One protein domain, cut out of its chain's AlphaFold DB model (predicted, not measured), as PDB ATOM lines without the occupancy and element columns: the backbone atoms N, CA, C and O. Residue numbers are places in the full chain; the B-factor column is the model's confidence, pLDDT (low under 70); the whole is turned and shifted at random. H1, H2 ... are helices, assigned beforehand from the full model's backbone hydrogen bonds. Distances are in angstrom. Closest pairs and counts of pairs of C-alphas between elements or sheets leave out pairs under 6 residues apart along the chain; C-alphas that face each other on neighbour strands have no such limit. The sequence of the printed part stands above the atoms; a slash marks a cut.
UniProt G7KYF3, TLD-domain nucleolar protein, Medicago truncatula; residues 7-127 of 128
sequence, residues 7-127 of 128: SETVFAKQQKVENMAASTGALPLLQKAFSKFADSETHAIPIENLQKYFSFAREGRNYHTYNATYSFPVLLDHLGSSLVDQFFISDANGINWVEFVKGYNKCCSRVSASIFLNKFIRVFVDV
ATOM      1  N   SER A   7      32.669  56.460 -18.172       61.81
ATOM      2  CA  SER A   7      32.096  56.554 -19.523       61.81
ATOM      3  C   SER A   7      32.824  57.537 -20.454       61.81
ATOM      4  O   SER A   7      33.003  57.234 -21.634       61.81
ATOM      5  N   GLU A   8      33.311  58.677 -19.955       66.00
ATOM      6  CA  GLU A   8      34.078  59.643 -20.765       66.00
ATOM      7  C   GLU A   8      35.422  59.060 -21.211       66.00
ATOM      8  O   GLU A   8      35.876  59.292 -22.335       66.00
ATOM      9  N   THR A   9      36.048  58.243 -20.359       68.44
ATOM     10  CA  THR A   9      37.316  57.581 -20.702       68.44
ATOM     11  C   THR A   9      37.155  56.513 -21.786       68.44
ATOM     12  O   THR A   9      38.042  56.363 -22.633       68.44
ATOM     13  N   VAL A  10      36.020  55.806 -21.815       71.62
ATOM     14  CA  VAL A  10      35.701  54.818 -22.858       71.62
ATOM     15  C   VAL A  10      35.461  55.512 -24.198       71.62
ATOM     16  O   VAL A  10      36.064  55.122 -25.201       71.62
ATOM     17  N   PHE A  11      34.674  56.592 -24.206       76.25
ATOM     18  CA  PHE A  11      34.396  57.369 -25.415       76.25
ATOM     19  C   PHE A  11      35.672  57.981 -26.016       76.25
ATOM     20  O   PHE A  11      35.943  57.826 -27.208       76.25
ATOM     21  N   ALA A  12      36.526  58.581 -25.181       78.00
ATOM     22  CA  ALA A  12      37.805  59.138 -25.625       78.00
ATOM     23  C   ALA A  12      38.743  58.066 -26.216       78.00
ATOM     24  O   ALA A  12      39.462  58.312 -27.191       78.00
ATOM     25  N   LYS A  13      38.737  56.850 -25.652       80.69
ATOM     26  CA  LYS A  13      39.535  55.719 -26.145       80.69
ATOM     27  C   LYS A  13      39.030  55.213 -27.497       80.69
ATOM     28  O   LYS A  13      39.856  54.948 -28.371       80.69
ATOM     29  N   GLN A  14      37.712  55.112 -27.672       86.19
ATOM     30  CA  GLN A  14      37.086  54.740 -28.940       86.19
ATOM     31  C   GLN A  14      37.393  55.769 -30.034       86.19
ATOM     32  O   GLN A  14      37.927  55.414 -31.084       86.19
ATOM     33  N   GLN A  15      37.178  57.055 -29.754       88.50
ATOM     34  CA  GLN A  15      37.439  58.128 -30.714       88.50
ATOM     35  C   GLN A  15      38.901  58.136 -31.185       88.50
ATOM     36  O   GLN A  15      39.191  58.318 -32.367       88.50
ATOM     37  N   LYS A  16      39.852  57.881 -30.279       88.44
ATOM     38  CA  LYS A  16      41.277  57.826 -30.626       88.44
ATOM     39  C   LYS A  16      41.613  56.691 -31.597       88.44
ATOM     40  O   LYS A  16      42.429  56.894 -32.497       88.44
ATOM     41  N   VAL A  17      41.034  55.501 -31.414       87.81
ATOM     42  CA  VAL A  17      41.299  54.368 -32.320       87.81
ATOM     43  C   VAL A  17      40.607  54.552 -33.668       87.81
ATOM     44  O   VAL A  17      41.203  54.233 -34.697       87.81
ATOM     45  N   GLU A  18      39.411  55.135 -33.683       89.44
ATOM     46  CA  GLU A  18      38.691  55.458 -34.917       89.44
ATOM     47  C   GLU A  18      39.412  56.531 -35.729       89.44
ATOM     48  O   GLU A  18      39.613  56.341 -36.924       89.44
ATOM     49  N   ASN A  19      39.896  57.603 -35.093       87.56
ATOM     50  CA  ASN A  19      40.652  58.661 -35.770       87.56
ATOM     51  C   ASN A  19      41.912  58.121 -36.462       87.56
ATOM     52  O   ASN A  19      42.253  58.544 -37.566       87.56
ATOM     53  N   MET A  20      42.595  57.153 -35.845       85.62
ATOM     54  CA  MET A  20      43.758  56.502 -36.452       85.62
ATOM     55  C   MET A  20      43.370  55.695 -37.697       85.62
ATOM     56  O   MET A  20      44.024  55.825 -38.729       85.62
ATOM     57  N   ALA A  21      42.276  54.939 -37.647       84.69
ATOM     58  CA  ALA A  21      41.781  54.205 -38.811       84.69
ATOM     59  C   ALA A  21      41.175  55.127 -39.889       84.69
ATOM     60  O   ALA A  21      41.228  54.825 -41.081       84.69
ATOM     61  N   ALA A  22      40.620  56.275 -39.496       86.69
ATOM     62  CA  ALA A  22      40.142  57.301 -40.417       86.69
ATOM     63  C   ALA A  22      41.304  57.936 -41.187       86.69
ATOM     64  O   ALA A  22      41.184  58.172 -42.387       86.69
ATOM     65  N   SER A  23      42.451  58.142 -40.526       85.50
ATOM     66  CA  SER A  23      43.654  58.709 -41.152       85.50
ATOM     67  C   SER A  23      44.234  57.838 -42.274       85.50
ATOM     68  O   SER A  23      44.914  58.352 -43.157       85.50
ATOM     69  N   THR A  24      43.928  56.536 -42.280       80.75
ATOM     70  CA  THR A  24      44.308  55.606 -43.354       80.75
ATOM     71  C   THR A  24      43.210  55.423 -44.407       80.75
ATOM     72  O   THR A  24      43.382  54.640 -45.339       80.75
ATOM     73  N   GLY A  25      42.064  56.099 -44.262       83.31
ATOM     74  CA  GLY A  25      40.887  55.923 -45.116       83.31
ATOM     75  C   GLY A  25      40.150  54.592 -44.912       83.31
ATOM     76  O   GLY A  25      39.217  54.287 -45.653       83.31
ATOM     77  N   ALA A  26      40.537  53.790 -43.914       84.44
ATOM     78  CA  ALA A  26      39.999  52.447 -43.710       84.44
ATOM     79  C   ALA A  26      38.710  52.416 -42.881       84.44
ATOM     80  O   ALA A  26      38.006  51.408 -42.898       84.44
ATOM     81  N   LEU A  27      38.374  53.496 -42.169       86.38
ATOM     82  CA  LEU A  27      37.240  53.515 -41.238       86.38
ATOM     83  C   LEU A  27      35.900  53.057 -41.863       86.38
ATOM     84  O   LEU A  27      35.268  52.181 -41.271       86.38
ATOM     85  N   PRO A  28      35.479  53.521 -43.060       85.31
ATOM     86  CA  PRO A  28      34.223  53.061 -43.669       85.31
ATOM     87  C   PRO A  28      34.247  51.572 -44.042       85.31
ATOM     88  O   PRO A  28      33.243  50.868 -43.920       85.31
ATOM     89  N   LEU A  29      35.408  51.068 -44.475       86.19
ATOM     90  CA  LEU A  29      35.602  49.651 -44.781       86.19
ATOM     91  C   LEU A  29      35.496  48.804 -43.507       86.19
ATOM     92  O   LEU A  29      34.843  47.761 -43.521       86.19
ATOM     93  N   LEU A  30      36.105  49.266 -42.413       86.50
ATOM     94  CA  LEU A  30      36.066  48.594 -41.118       86.50
ATOM     95  C   LEU A  30      34.652  48.553 -40.549       86.50
ATOM     96  O   LEU A  30      34.245  47.500 -40.076       86.50
ATOM     97  N   GLN A  31      33.888  49.642 -40.648       88.50
ATOM     98  CA  GLN A  31      32.486  49.669 -40.219       88.50
ATOM     99  C   GLN A  31      31.658  48.640 -40.992       88.50
ATOM    100  O   GLN A  31      30.984  47.809 -40.392       88.50
ATOM    101  N   LYS A  32      31.780  48.623 -42.327       86.88
ATOM    102  CA  LYS A  32      31.079  47.648 -43.175       86.88
ATOM    103  C   LYS A  32      31.482  46.207 -42.858       86.88
ATOM    104  O   LYS A  32      30.630  45.322 -42.856       86.88
ATOM    105  N   ALA A  33      32.771  45.963 -42.627       85.88
ATOM    106  CA  ALA A  33      33.272  44.652 -42.236       85.88
ATOM    107  C   ALA A  33      32.704  44.238 -40.874       85.88
ATOM    108  O   ALA A  33      32.140  43.156 -40.755       85.88
ATOM    109  N   PHE A  34      32.773  45.116 -39.878       87.50
ATOM    110  CA  PHE A  34      32.281  44.832 -38.538       87.50
ATOM    111  C   PHE A  34      30.782  44.547 -38.533       87.50
ATOM    112  O   PHE A  34      30.375  43.510 -38.035       87.50
ATOM    113  N   SER A  35      29.963  45.371 -39.191       86.56
ATOM    114  CA  SER A  35      28.519  45.123 -39.315       86.56
ATOM    115  C   SER A  35      28.175  43.813 -40.028       86.56
ATOM    116  O   SER A  35      27.096  43.273 -39.819       86.56
ATOM    117  N   LYS A  36      29.062  43.307 -40.889       85.88
ATOM    118  CA  LYS A  36      28.868  42.031 -41.585       85.88
ATOM    119  C   LYS A  36      29.239  40.823 -40.719       85.88
ATOM    120  O   LYS A  36      28.684  39.749 -40.930       85.88
ATOM    121  N   PHE A  37      30.219  40.972 -39.832       82.44
ATOM    122  CA  PHE A  37      30.813  39.859 -39.085       82.44
ATOM    123  C   PHE A  37      30.415  39.820 -37.612       82.44
ATOM    124  O   PHE A  37      30.601  38.786 -36.970       82.44
ATOM    125  N   ALA A  38      29.917  40.933 -37.080       86.00
ATOM    126  CA  ALA A  38      29.409  41.003 -35.728       86.00
ATOM    127  C   ALA A  38      28.115  40.201 -35.625       86.00
ATOM    128  O   ALA A  38      27.247  40.266 -36.498       86.00
ATOM    129  N   ASP A  39      28.008  39.456 -34.538       84.06
ATOM    130  CA  ASP A  39      26.775  38.807 -34.151       84.06
ATOM    131  C   ASP A  39      25.739  39.868 -33.736       84.06
ATOM    132  O   ASP A  39      26.067  40.864 -33.079       84.06
ATOM    133  N   SER A  40      24.490  39.687 -34.166       78.06
ATOM    134  CA  SER A  40      23.418  40.657 -33.927       78.06
ATOM    135  C   SER A  40      22.971  40.728 -32.469       78.06
ATOM    136  O   SER A  40      22.412  41.749 -32.076       78.06
ATOM    137  N   GLU A  41      23.196  39.675 -31.682       79.38
ATOM    138  CA  GLU A  41      22.806  39.607 -30.272       79.38
ATOM    139  C   GLU A  41      23.918  40.132 -29.361       79.38
ATOM    140  O   GLU A  41      23.647  40.858 -28.406       79.38
ATOM    141  N   THR A  42      25.180  39.809 -29.663       79.81
ATOM    142  CA  THR A  42      26.317  40.202 -28.808       79.81
ATOM    143  C   THR A  42      27.003  41.498 -29.242       79.81
ATOM    144  O   THR A  42      27.813  42.040 -28.489       79.81
ATOM    145  N   HIS A  43      26.693  42.012 -30.441       82.94
ATOM    146  CA  HIS A  43      27.376  43.153 -31.067       82.94
ATOM    147  C   HIS A  43      28.910  43.004 -31.116       82.94
ATOM    148  O   HIS A  43      29.649  43.994 -31.143       82.94
ATOM    149  N   ALA A  44      29.393  41.764 -31.147       86.44
ATOM    150  CA  ALA A  44      30.802  41.415 -31.165       86.44
ATOM    151  C   ALA A  44      31.076  40.388 -32.265       86.44
ATOM    152  O   ALA A  44      30.198  39.628 -32.668       86.44
ATOM    153  N   ILE A  45      32.304  40.374 -32.779       86.81
ATOM    154  CA  ILE A  45      32.740  39.376 -33.755       86.81
ATOM    155  C   ILE A  45      33.242  38.149 -32.985       86.81
ATOM    156  O   ILE A  45      34.222  38.274 -32.243       86.81
ATOM    157  N   PRO A  46      32.649  36.955 -33.175       85.56
ATOM    158  CA  PRO A  46      33.214  35.723 -32.639       85.56
ATOM    159  C   PRO A  46      34.613  35.488 -33.217       85.56
ATOM    160  O   PRO A  46      34.809  35.584 -34.432       85.56
ATOM    161  N   ILE A  47      35.589  35.156 -32.370       80.69
ATOM    162  CA  ILE A  47      36.982  34.978 -32.812       80.69
ATOM    163  C   ILE A  47      37.113  33.893 -33.889       80.69
ATOM    164  O   ILE A  47      37.859  34.064 -34.851       80.69
ATOM    165  N   GLU A  48      36.300  32.841 -33.799       78.50
ATOM    166  CA  GLU A  48      36.229  31.761 -34.787       78.50
ATOM    167  C   GLU A  48      35.812  32.265 -36.175       78.50
ATOM    168  O   GLU A  48      36.338  31.815 -37.194       78.50
ATOM    169  N   ASN A  49      34.886  33.230 -36.235       79.00
ATOM    170  CA  ASN A  49      34.479  33.843 -37.495       79.00
ATOM    171  C   ASN A  49      35.640  34.645 -38.075       79.00
ATOM    172  O   ASN A  49      35.938  34.519 -39.262       79.00
ATOM    173  N   LEU A  50      36.333  35.423 -37.241       78.38
ATOM    174  CA  LEU A  50      37.484  36.198 -37.687       78.38
ATOM    175  C   LEU A  50      38.604  35.288 -38.214       78.38
ATOM    176  O   LEU A  50      39.108  35.535 -39.307       78.38
ATOM    177  N   GLN A  51      38.928  34.201 -37.508       76.50
ATOM    178  CA  GLN A  51      39.902  33.202 -37.958       76.50
ATOM    179  C   GLN A  51      39.512  32.608 -39.315       76.50
ATOM    180  O   GLN A  51      40.325  32.643 -40.231       76.50
ATOM    181  N   LYS A  52      38.254  32.187 -39.508       74.44
ATOM    182  CA  LYS A  52      37.767  31.672 -40.804       74.44
ATOM    183  C   LYS A  52      37.907  32.673 -41.954       74.44
ATOM    184  O   LYS A  52      38.154  32.266 -43.085       74.44
ATOM    185  N   TYR A  53      37.737  33.972 -41.703       73.44
ATOM    186  CA  TYR A  53      37.899  34.997 -42.742       73.44
ATOM    187  C   TYR A  53      39.358  35.314 -43.061       73.44
ATOM    188  O   TYR A  53      39.660  35.718 -44.186       73.44
ATOM    189  N   PHE A  54      40.242  35.150 -42.081       71.06
ATOM    190  CA  PHE A  54      41.680  35.285 -42.268       71.06
ATOM    191  C   PHE A  54      42.326  33.997 -42.794       71.06
ATOM    192  O   PHE A  54      43.410  34.077 -43.369       71.06
ATOM    193  N   SER A  55      41.671  32.839 -42.669       67.38
ATOM    194  CA  SER A  55      42.076  31.600 -43.333       67.38
ATOM    195  C   SER A  55      42.046  31.778 -44.849       67.38
ATOM    196  O   SER A  55      41.052  32.192 -45.455       67.38
ATOM    197  N   PHE A  56      43.166  31.464 -45.488       62.97
ATOM    198  CA  PHE A  56      43.320  31.617 -46.928       62.97
ATOM    199  C   PHE A  56      42.946  30.332 -47.677       62.97
ATOM    200  O   PHE A  56      42.597  30.418 -48.860       62.97
ATOM    201  N   ALA A  57      42.913  29.169 -47.026       57.91
ATOM    202  CA  ALA A  57      42.291  27.961 -47.543       57.91
ATOM    203  C   ALA A  57      40.773  28.091 -47.439       57.91
ATOM    204  O   ALA A  57      40.092  27.550 -46.574       57.91
ATOM    205  N   ARG A  58      40.216  28.856 -48.370       52.59
ATOM    206  CA  ARG A  58      38.785  28.816 -48.611       52.59
ATOM    207  C   ARG A  58      38.470  27.504 -49.318       52.59
ATOM    208  O   ARG A  58      38.986  27.256 -50.410       52.59
ATOM    209  N   GLU A  59      37.606  26.709 -48.705       48.38
ATOM    210  CA  GLU A  59      37.006  25.521 -49.300       48.38
ATOM    211  C   GLU A  59      36.455  25.884 -50.694       48.38
ATOM    212  O   GLU A  59      35.652  26.810 -50.841       48.38
ATOM    213  N   GLY A  60      37.003  25.259 -51.741       49.44
ATOM    214  CA  GLY A  60      36.673  25.556 -53.143       49.44
ATOM    215  C   GLY A  60      37.722  26.340 -53.947       49.44
ATOM    216  O   GLY A  60      37.545  26.500 -55.155       49.44
ATOM    217  N   ARG A  61      38.842  26.788 -53.357       50.31
ATOM    218  CA  ARG A  61      40.006  27.211 -54.159       50.31
ATOM    219  C   ARG A  61      40.795  25.983 -54.612       50.31
ATOM    220  O   ARG A  61      41.702  25.529 -53.923       50.31
ATOM    221  N   ASN A  62      40.479  25.480 -55.805       46.81
ATOM    222  CA  ASN A  62      41.392  24.614 -56.546       46.81
ATOM    223  C   ASN A  62      42.638  25.437 -56.883       46.81
ATOM    224  O   ASN A  62      42.670  26.148 -57.888       46.81
ATOM    225  N   TYR A  63      43.668  25.363 -56.040       51.72
ATOM    226  CA  TYR A  63      45.015  25.800 -56.392       51.72
ATOM    227  C   TYR A  63      45.559  24.832 -57.450       51.72
ATOM    228  O   TYR A  63      46.439  24.017 -57.194       51.72
ATOM    229  N   HIS A  64      45.001  24.889 -58.662       47.28
ATOM    230  CA  HIS A  64      45.507  24.197 -59.841       47.28
ATOM    231  C   HIS A  64      46.726  24.950 -60.373       47.28
ATOM    232  O   HIS A  64      46.791  25.441 -61.494       47.28
ATOM    233  N   THR A  65      47.719  25.080 -59.509       48.34
ATOM    234  CA  THR A  65      49.054  25.510 -59.870       48.34
ATOM    235  C   THR A  65      49.906  24.270 -59.773       48.34
ATOM    236  O   THR A  65      50.285  23.855 -58.683       48.34
ATOM    237  N   TYR A  66      50.188  23.696 -60.937       49.16
ATOM    238  CA  TYR A  66      50.964  22.479 -61.179       49.16
ATOM    239  C   TYR A  66      52.355  22.452 -60.497       49.16
ATOM    240  O   TYR A  66      53.035  21.438 -60.553       49.16
ATOM    241  N   ASN A  67      52.767  23.541 -59.830       50.56
ATOM    242  CA  ASN A  67      54.068  23.733 -59.186       50.56
ATOM    243  C   ASN A  67      54.012  24.404 -57.792       50.56
ATOM    244  O   ASN A  67      55.066  24.720 -57.242       50.56
ATOM    245  N   ALA A  68      52.833  24.669 -57.211       51.75
ATOM    246  CA  ALA A  68      52.776  25.190 -55.842       51.75
ATOM    247  C   ALA A  68      52.773  24.011 -54.869       51.75
ATOM    248  O   ALA A  68      51.790  23.280 -54.770       51.75
ATOM    249  N   THR A  69      53.884  23.808 -54.166       56.12
ATOM    250  CA  THR A  69      53.969  22.866 -53.048       56.12
ATOM    251  C   THR A  69      52.784  23.079 -52.108       56.12
ATOM    252  O   THR A  69      52.506  24.210 -51.707       56.12
ATOM    253  N   TYR A  70      52.112  21.985 -51.733       59.62
ATOM    254  CA  TYR A  70      50.977  21.938 -50.796       59.62
ATOM    255  C   TYR A  70      51.198  22.715 -49.479       59.62
ATOM    256  O   TYR A  70      50.245  22.996 -48.760       59.62
ATOM    257  N   SER A  71      52.440  23.096 -49.170       66.44
ATOM    258  CA  SER A  71      52.826  23.928 -48.034       66.44
ATOM    259  C   SER A  71      52.320  25.372 -48.097       66.44
ATOM    260  O   SER A  71      52.084  25.955 -47.045       66.44
ATOM    261  N   PHE A  72      52.138  25.971 -49.281       69.31
ATOM    262  CA  PHE A  72      51.809  27.400 -49.375       69.31
ATOM    263  C   PHE A  72      50.389  27.743 -48.877       69.31
ATOM    264  O   PHE A  72      50.262  28.674 -48.083       69.31
ATOM    265  N   PRO A  73      49.322  27.003 -49.244       69.06
ATOM    266  CA  PRO A  73      47.990  27.228 -48.672       69.06
ATOM    267  C   PRO A  73      47.939  27.013 -47.153       69.06
ATOM    268  O   PRO A  73      47.394  27.852 -46.444       69.06
ATOM    269  N   VAL A  74      48.577  25.948 -46.654       70.88
ATOM    270  CA  VAL A  74      48.660  25.630 -45.213       70.88
ATOM    271  C   VAL A  74      49.366  26.747 -44.443       70.88
ATOM    272  O   VAL A  74      48.935  27.178 -43.379       70.88
ATOM    273  N   LEU A  75      50.442  27.277 -45.014       72.69
ATOM    274  CA  LEU A  75      51.176  28.405 -44.461       72.69
ATOM    275  C   LEU A  75      50.339  29.683 -44.412       72.69
ATOM    276  O   LEU A  75      50.408  30.419 -43.429       72.69
ATOM    277  N   LEU A  76      49.544  29.949 -45.448       71.94
ATOM    278  CA  LEU A  76      48.639  31.088 -45.433       71.94
ATOM    279  C   LEU A  76      47.533  30.914 -44.379       71.94
ATOM    280  O   LEU A  76      47.182  31.891 -43.727       71.94
ATOM    281  N   ASP A  77      47.036  29.701 -44.133       72.75
ATOM    282  CA  ASP A  77      46.101  29.455 -43.023       72.75
ATOM    283  C   ASP A  77      46.717  29.737 -41.658       72.75
ATOM    284  O   ASP A  77      46.121  30.445 -40.844       72.75
ATOM    285  N   HIS A  78      47.933  29.243 -41.420       76.94
ATOM    286  CA  HIS A  78      48.656  29.538 -40.187       76.94
ATOM    287  C   HIS A  78      48.936  31.033 -40.038       76.94
ATOM    288  O   HIS A  78      48.845  31.561 -38.928       76.94
ATOM    289  N   LEU A  79      49.229  31.731 -41.139       75.88
ATOM    290  CA  LEU A  79      49.389  33.182 -41.153       75.88
ATOM    291  C   LEU A  79      48.087  33.877 -40.742       75.88
ATOM    292  O   LEU A  79      48.116  34.753 -39.882       75.88
ATOM    293  N   GLY A  80      46.956  33.467 -41.318       76.44
ATOM    294  CA  GLY A  80      45.633  33.982 -40.983       76.44
ATOM    295  C   GLY A  80      45.308  33.845 -39.497       76.44
ATOM    296  O   GLY A  80      45.008  34.843 -38.843       76.44
ATOM    297  N   SER A  81      45.456  32.635 -38.950       77.62
ATOM    298  CA  SER A  81      45.252  32.375 -37.518       77.62
ATOM    299  C   SER A  81      46.201  33.206 -36.651       77.62
ATOM    300  O   SER A  81      45.760  33.876 -35.723       77.62
ATOM    301  N   SER A  82      47.492  33.251 -37.003       78.38
ATOM    302  CA  SER A  82      48.502  33.996 -36.238       78.38
ATOM    303  C   SER A  82      48.232  35.502 -36.220       78.38
ATOM    304  O   SER A  82      48.462  36.160 -35.209       78.38
ATOM    305  N   LEU A  83      47.731  36.069 -37.325       78.50
ATOM    306  CA  LEU A  83      47.332  37.476 -37.382       78.50
ATOM    307  C   LEU A  83      46.157  37.759 -36.443       78.50
ATOM    308  O   LEU A  83      46.163  38.778 -35.748       78.50
ATOM    309  N   VAL A  84      45.167  36.867 -36.403       80.69
ATOM    310  CA  VAL A  84      44.030  37.002 -35.489       80.69
ATOM    311  C   VAL A  84      44.510  36.941 -34.042       80.69
ATOM    312  O   VAL A  84      44.286  37.895 -33.299       80.69
ATOM    313  N   ASP A  85      45.279  35.917 -33.684       80.56
ATOM    314  CA  ASP A  85      45.742  35.700 -32.310       80.56
ATOM    315  C   ASP A  85      46.673  36.824 -31.816       80.56
ATOM    316  O   ASP A  85      46.635  37.223 -30.651       80.56
ATOM    317  N   GLN A  86      47.509  37.384 -32.699       79.31
ATOM    318  CA  GLN A  86      48.482  38.410 -32.323       79.31
ATOM    319  C   GLN A  86      47.880  39.822 -32.248       79.31
ATOM    320  O   GLN A  86      48.308  40.644 -31.424       79.31
ATOM    321  N   PHE A  87      46.926  40.145 -33.125       81.00
ATOM    322  CA  PHE A  87      46.428  41.515 -33.270       81.00
ATOM    323  C   PHE A  87      45.034  41.727 -32.681       81.00
ATOM    324  O   PHE A  87      44.772  42.819 -32.165       81.00
ATOM    325  N   PHE A  88      44.177  40.708 -32.690       82.75
ATOM    326  CA  PHE A  88      42.775  40.802 -32.302       82.75
ATOM    327  C   PHE A  88      42.532  40.065 -30.984       82.75
ATOM    328  O   PHE A  88      42.171  38.895 -30.940       82.75
ATOM    329  N   ILE A  89      42.743  40.790 -29.885       78.69
ATOM    330  CA  ILE A  89      42.490  40.289 -28.532       78.69
ATOM    331  C   ILE A  89      40.980  40.343 -28.288       78.69
ATOM    332  O   ILE A  89      40.401  41.424 -28.369       78.69
ATOM    333  N   SER A  90      40.384  39.185 -28.015       75.00
ATOM    334  CA  SER A  90      38.970  39.011 -27.672       75.00
ATOM    335  C   SER A  90      38.790  38.973 -26.157       75.00
ATOM    336  O   SER A  90      39.574  38.317 -25.471       75.00
ATOM    337  N   ASP A  91      37.719  39.586 -25.659       69.06
ATOM    338  CA  ASP A  91      37.191  39.298 -24.321       69.06
ATOM    339  C   ASP A  91      36.227  38.093 -24.383       69.06
ATOM    340  O   ASP A  91      36.014  37.502 -25.447       69.06
ATOM    341  N   ALA A  92      35.635  37.704 -23.245       69.00
ATOM    342  CA  ALA A  92      34.740  36.542 -23.130       69.00
ATOM    343  C   ALA A  92      33.535  36.566 -24.096       69.00
ATOM    344  O   ALA A  92      32.984  35.515 -24.413       69.00
ATOM    345  N   ASN A  93      33.154  37.748 -24.590       71.25
ATOM    346  CA  ASN A  93      32.006  37.944 -25.478       71.25
ATOM    347  C   ASN A  93      32.396  38.096 -26.958       71.25
ATOM    348  O   ASN A  93      31.549  38.447 -27.774       71.25
ATOM    349  N   GLY A  94      33.656  37.856 -27.322       82.56
ATOM    350  CA  GLY A  94      34.154  38.116 -28.671       82.56
ATOM    351  C   GLY A  94      34.850  39.472 -28.787       82.56
ATOM    352  O   GLY A  94      35.176  40.125 -27.796       82.56
ATOM    353  N   ILE A  95      35.090  39.888 -30.028       88.12
ATOM    354  CA  ILE A  95      35.837  41.101 -30.359       88.12
ATOM    355  C   ILE A  95      34.845  42.244 -30.569       88.12
ATOM    356  O   ILE A  95      34.104  42.261 -31.559       88.12
ATOM    357  N   ASN A  96      34.839  43.219 -29.661       89.69
ATOM    358  CA  ASN A  96      34.006  44.414 -29.812       89.69
ATOM    359  C   ASN A  96      34.592  45.390 -30.852       89.69
ATOM    360  O   ASN A  96      35.716  45.237 -31.336       89.69
ATOM    361  N   TRP A  97      33.834  46.431 -31.204       89.69
ATOM    362  CA  TRP A  97      34.254  47.408 -32.216       89.69
ATOM    363  C   TRP A  97      35.608  48.060 -31.899       89.69
ATOM    364  O   TRP A  97      36.477  48.173 -32.767       89.69
ATOM    365  N   VAL A  98      35.821  48.454 -30.641       89.12
ATOM    366  CA  VAL A  98      37.052  49.131 -30.213       89.12
ATOM    367  C   VAL A  98      38.255  48.197 -30.347       89.12
ATOM    368  O   VAL A  98      39.308  48.618 -30.830       89.12
ATOM    369  N   GLU A  99      38.118  46.934 -29.951       88.81
ATOM    370  CA  GLU A  99      39.147  45.901 -30.102       88.81
ATOM    371  C   GLU A  99      39.432  45.579 -31.560       88.81
ATOM    372  O   GLU A  99      40.601  45.488 -31.936       88.81
ATOM    373  N   PHE A 100      38.395  45.490 -32.393       88.38
ATOM    374  CA  PHE A 100      38.533  45.244 -33.821       88.38
ATOM    375  C   PHE A 100      39.349  46.347 -34.509       88.38
ATOM    376  O   PHE A 100      40.356  46.072 -35.168       88.38
ATOM    377  N   VAL A 101      38.983  47.615 -34.292       88.44
ATOM    378  CA  VAL A 101      39.706  48.767 -34.859       88.44
ATOM    379  C   VAL A 101      41.118  48.866 -34.282       88.44
ATOM    380  O   VAL A 101      42.073  49.182 -34.993       88.44
ATOM    381  N   LYS A 102      41.295  48.556 -32.995       87.81
ATOM    382  CA  LYS A 102      42.617  48.517 -32.361       87.81
ATOM    383  C   LYS A 102      43.494  47.408 -32.945       87.81
ATOM    384  O   LYS A 102      44.688  47.643 -33.123       87.81
ATOM    385  N   GLY A 103      42.932  46.240 -33.249       85.62
ATOM    386  CA  GLY A 103      43.624  45.135 -33.906       85.62
ATOM    387  C   GLY A 103      44.056  45.503 -35.318       85.62
ATOM    388  O   GLY A 103      45.240  45.392 -35.637       85.62
ATOM    389  N   TYR A 104      43.148  46.092 -36.105       85.19
ATOM    390  CA  TYR A 104      43.477  46.658 -37.415       85.19
ATOM    391  C   TYR A 104      44.614  47.679 -37.322       85.19
ATOM    392  O   TYR A 104      45.628  47.551 -38.005       85.19
ATOM    393  N   ASN A 105      44.494  48.660 -36.426       85.31
ATOM    394  CA  ASN A 105      45.529  49.667 -36.242       85.31
ATOM    395  C   ASN A 105      46.855  49.016 -35.839       85.31
ATOM    396  O   ASN A 105      47.882  49.365 -36.398       85.31
ATOM    397  N   LYS A 106      46.899  48.039 -34.931       81.50
ATOM    398  CA  LYS A 106      48.163  47.353 -34.601       81.50
ATOM    399  C   LYS A 106      48.752  46.598 -35.797       81.50
ATOM    400  O   LYS A 106      49.962  46.676 -36.000       81.50
ATOM    401  N   CYS A 107      47.909  45.915 -36.570       76.25
ATOM    402  CA  CYS A 107      48.309  45.149 -37.746       76.25
ATOM    403  C   CYS A 107      48.829  46.053 -38.878       76.25
ATOM    404  O   CYS A 107      49.784  45.691 -39.557       76.25
ATOM    405  N   CYS A 108      48.223  47.230 -39.082       72.56
ATOM    406  CA  CYS A 108      48.464  48.074 -40.257       72.56
ATOM    407  C   CYS A 108      49.217  49.388 -39.976       72.56
ATOM    408  O   CYS A 108      49.791  49.952 -40.902       72.56
ATOM    409  N   SER A 109      49.250  49.894 -38.735       65.56
ATOM    410  CA  SER A 109      49.883  51.192 -38.408       65.56
ATOM    411  C   SER A 109      51.387  51.117 -38.151       65.56
ATOM    412  O   SER A 109      52.074  52.123 -38.300       65.56
ATOM    413  N   ARG A 110      51.916  49.959 -37.723       57.81
ATOM    414  CA  ARG A 110      53.317  49.842 -37.266       57.81
ATOM    415  C   ARG A 110      54.258  49.210 -38.280       57.81
ATOM    416  O   ARG A 110      55.450  49.496 -38.270       57.81
ATOM    417  N   VAL A 111      53.736  48.353 -39.145       57.12
ATOM    418  CA  VAL A 111      54.479  47.702 -40.220       57.12
ATOM    419  C   VAL A 111      53.505  47.625 -41.382       57.12
ATOM    420  O   VAL A 111      52.397  47.128 -41.203       57.12
ATOM    421  N   SER A 112      53.879  48.132 -42.560       59.06
ATOM    422  CA  SER A 112      53.050  47.901 -43.745       59.06
ATOM    423  C   SER A 112      52.835  46.396 -43.868       59.06
ATOM    424  O   SER A 112      53.810  45.643 -43.811       59.06
ATOM    425  N   ALA A 113      51.592  45.945 -44.049       59.91
ATOM    426  CA  ALA A 113      51.299  44.528 -44.256       59.91
ATOM    427  C   ALA A 113      52.197  43.935 -45.360       59.91
ATOM    428  O   ALA A 113      52.622  42.790 -45.260       59.91
ATOM    429  N   SER A 114      52.604  44.751 -46.343       56.25
ATOM    430  CA  SER A 114      53.576  44.379 -47.373       56.25
ATOM    431  C   SER A 114      54.986  44.083 -46.848       56.25
ATOM    432  O   SER A 114      55.646  43.199 -47.381       56.25
ATOM    433  N   ILE A 115      55.476  44.773 -45.815       63.03
ATOM    434  CA  ILE A 115      56.784  44.506 -45.193       63.03
ATOM    435  C   ILE A 115      56.722  43.205 -44.393       63.03
ATOM    436  O   ILE A 115      57.653  42.404 -44.465       63.03
ATOM    437  N   PHE A 116      55.630  42.977 -43.659       65.19
ATOM    438  CA  PHE A 116      55.420  41.727 -42.930       65.19
ATOM    439  C   PHE A 116      55.333  40.539 -43.896       65.19
ATOM    440  O   PHE A 116      56.076  39.573 -43.743       65.19
ATOM    441  N   LEU A 117      54.531  40.669 -44.958       63.78
ATOM    442  CA  LEU A 117      54.399  39.654 -46.001       63.78
ATOM    443  C   LEU A 117      55.732  39.399 -46.722       63.78
ATOM    444  O   LEU A 117      56.102  38.250 -46.921       63.78
ATOM    445  N   ASN A 118      56.497  40.447 -47.059       58.69
ATOM    446  CA  ASN A 118      57.816  40.301 -47.689       58.69
ATOM    447  C   ASN A 118      58.829  39.595 -46.781       58.69
ATOM    448  O   ASN A 118      59.579  38.745 -47.255       58.69
ATOM    449  N   LYS A 119      58.868  39.928 -45.484       64.56
ATOM    450  CA  LYS A 119      59.733  39.232 -44.519       64.56
ATOM    451  C   LYS A 119      59.340  37.765 -44.388       64.56
ATOM    452  O   LYS A 119      60.215  36.911 -44.389       64.56
ATOM    453  N   PHE A 120      58.041  37.489 -44.320       64.69
ATOM    454  CA  PHE A 120      57.517  36.133 -44.235       64.69
ATOM    455  C   PHE A 120      57.893  35.325 -45.482       64.69
ATOM    456  O   PHE A 120      58.535  34.290 -45.363       64.69
ATOM    457  N   ILE A 121      57.624  35.847 -46.683       63.62
ATOM    458  CA  ILE A 121      58.007  35.203 -47.949       63.62
ATOM    459  C   ILE A 121      59.515  34.932 -48.000       63.62
ATOM    460  O   ILE A 121      59.904  33.829 -48.364       63.62
ATOM    461  N   ARG A 122      60.367  35.885 -47.594       61.56
ATOM    462  CA  ARG A 122      61.824  35.670 -47.561       61.56
ATOM    463  C   ARG A 122      62.232  34.511 -46.659       61.56
ATOM    464  O   ARG A 122      63.007  33.683 -47.102       61.56
ATOM    465  N   VAL A 123      61.677  34.404 -45.450       62.22
ATOM    466  CA  VAL A 123      61.977  33.280 -44.541       62.22
ATOM    467  C   VAL A 123      61.639  31.935 -45.187       62.22
ATOM    468  O   VAL A 123      62.401  30.989 -45.049       62.22
ATOM    469  N   PHE A 124      60.540  31.840 -45.933       57.25
ATOM    470  CA  PHE A 124      60.136  30.578 -46.560       57.25
ATOM    471  C   PHE A 124      60.798  30.296 -47.913       57.25
ATOM    472  O   PHE A 124      60.828  29.144 -48.334       57.25
ATOM    473  N   VAL A 125      61.321  31.318 -48.594       58.62
ATOM    474  CA  VAL A 125      62.083  31.159 -49.843       58.62
ATOM    475  C   VAL A 125      63.567  30.884 -49.568       58.62
ATOM    476  O   VAL A 125      64.162  30.108 -50.312       58.62
ATOM    477  N   ASP A 126      64.144  31.464 -48.506       50.91
ATOM    478  CA  ASP A 126      65.541  31.234 -48.088       50.91
ATOM    479  C   ASP A 126      65.737  29.916 -47.320       50.91
ATOM    480  O   ASP A 126      66.863  29.437 -47.207       50.91
ATOM    481  N   VAL A 127      64.672  29.291 -46.801       48.19
ATOM    482  CA  VAL A 127      64.728  27.901 -46.315       48.19
ATOM    483  C   VAL A 127      64.668  26.975 -47.535       48.19
ATOM    484  O   VAL A 127      63.614  26.449 -47.898       48.19
TER     485      VAL A 127
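This is residues 7 to 127 of the 128 residues of the protein "TLD-domain nucleolar protein" of Medicago truncatula (UniProt G7KYF3). What shape do these helices make? H5 crosses in the middle of an elongated body, with H1 packed on it and reaching toward one end of the long axis, while a hairpin of H3 and H4, whose H4 packs on H5 with its last residues, reaches toward the other end. H6 runs toward that same end as an arm that touches no helix, and residues 64 to 70 of the loop before H4 stick out there. What is it made of? The printed part has 121 residues with six named helices, H1 to H6 in chain order, and no named strand; the class is all helix. It is only just loose, close to compact, with a radius of gyration of the C-alphas of 16.5 A and spans of 56 by 31 by 24 A.

How do the first helices meet? H1, residues 7 to 23, and H2, residues 27 to 37, only just touch, with 3 pairs of C-alphas within 8 A, and touch only at the corner by their tight link; the closest C-alphas are those of Ala 21 and Leu 27, 5.2 A apart. What follows H2? H3, residues 47 to 54, is close to H2 but not clearly touching, and forms a helical hairpin with H4, residues 71 to 87. The closest C-alphas of this hairpin are those of Phe 54 and Gly 80, 4.4 A apart, at a steep tilt of 45 degrees, opposite ways. Which helix is the hub? H5, residues 97 to 109, touches H1 at Gln 14 and Val 98, whose C-alphas are 5.8 A apart, and H4 at Phe 87 and Gly 103, 4.6 A; it only just touches H2, with 3 pairs within 8 A, the closest being Phe 34 and Trp 97 at 7.1 A. The helix packing is mostly crossed, with no touching pair that has a tilt at a shallow one, the corner pair left out. Where is H6? H6, residues 113 to 126, is near H4 and apart from H1, H2 and H3; in H1 to H6 every O i to N i+4 pair is within hydrogen-bond range.

Where does H1 begin? C-alpha 7 is at (32.096, 56.554, -19.523), and H1 is 24.6 A long. How long are H4 and H6? H4 measures 23.8 A and H6 19.9 A, with C-alpha 126 at (65.541, 31.234, -48.088).

How far does it reach? The two C-alphas farthest apart, those of Glu 8 and Tyr 66, are 57.4 A apart, and the printed part has no cut. Which link is long? The link from H3 to H4, with 16 residues, is long. Where is confidence low? In the model, pLDDT is under 70 at residues 7 to 9, 55 to 73, 91 to 92 and 109 to 127.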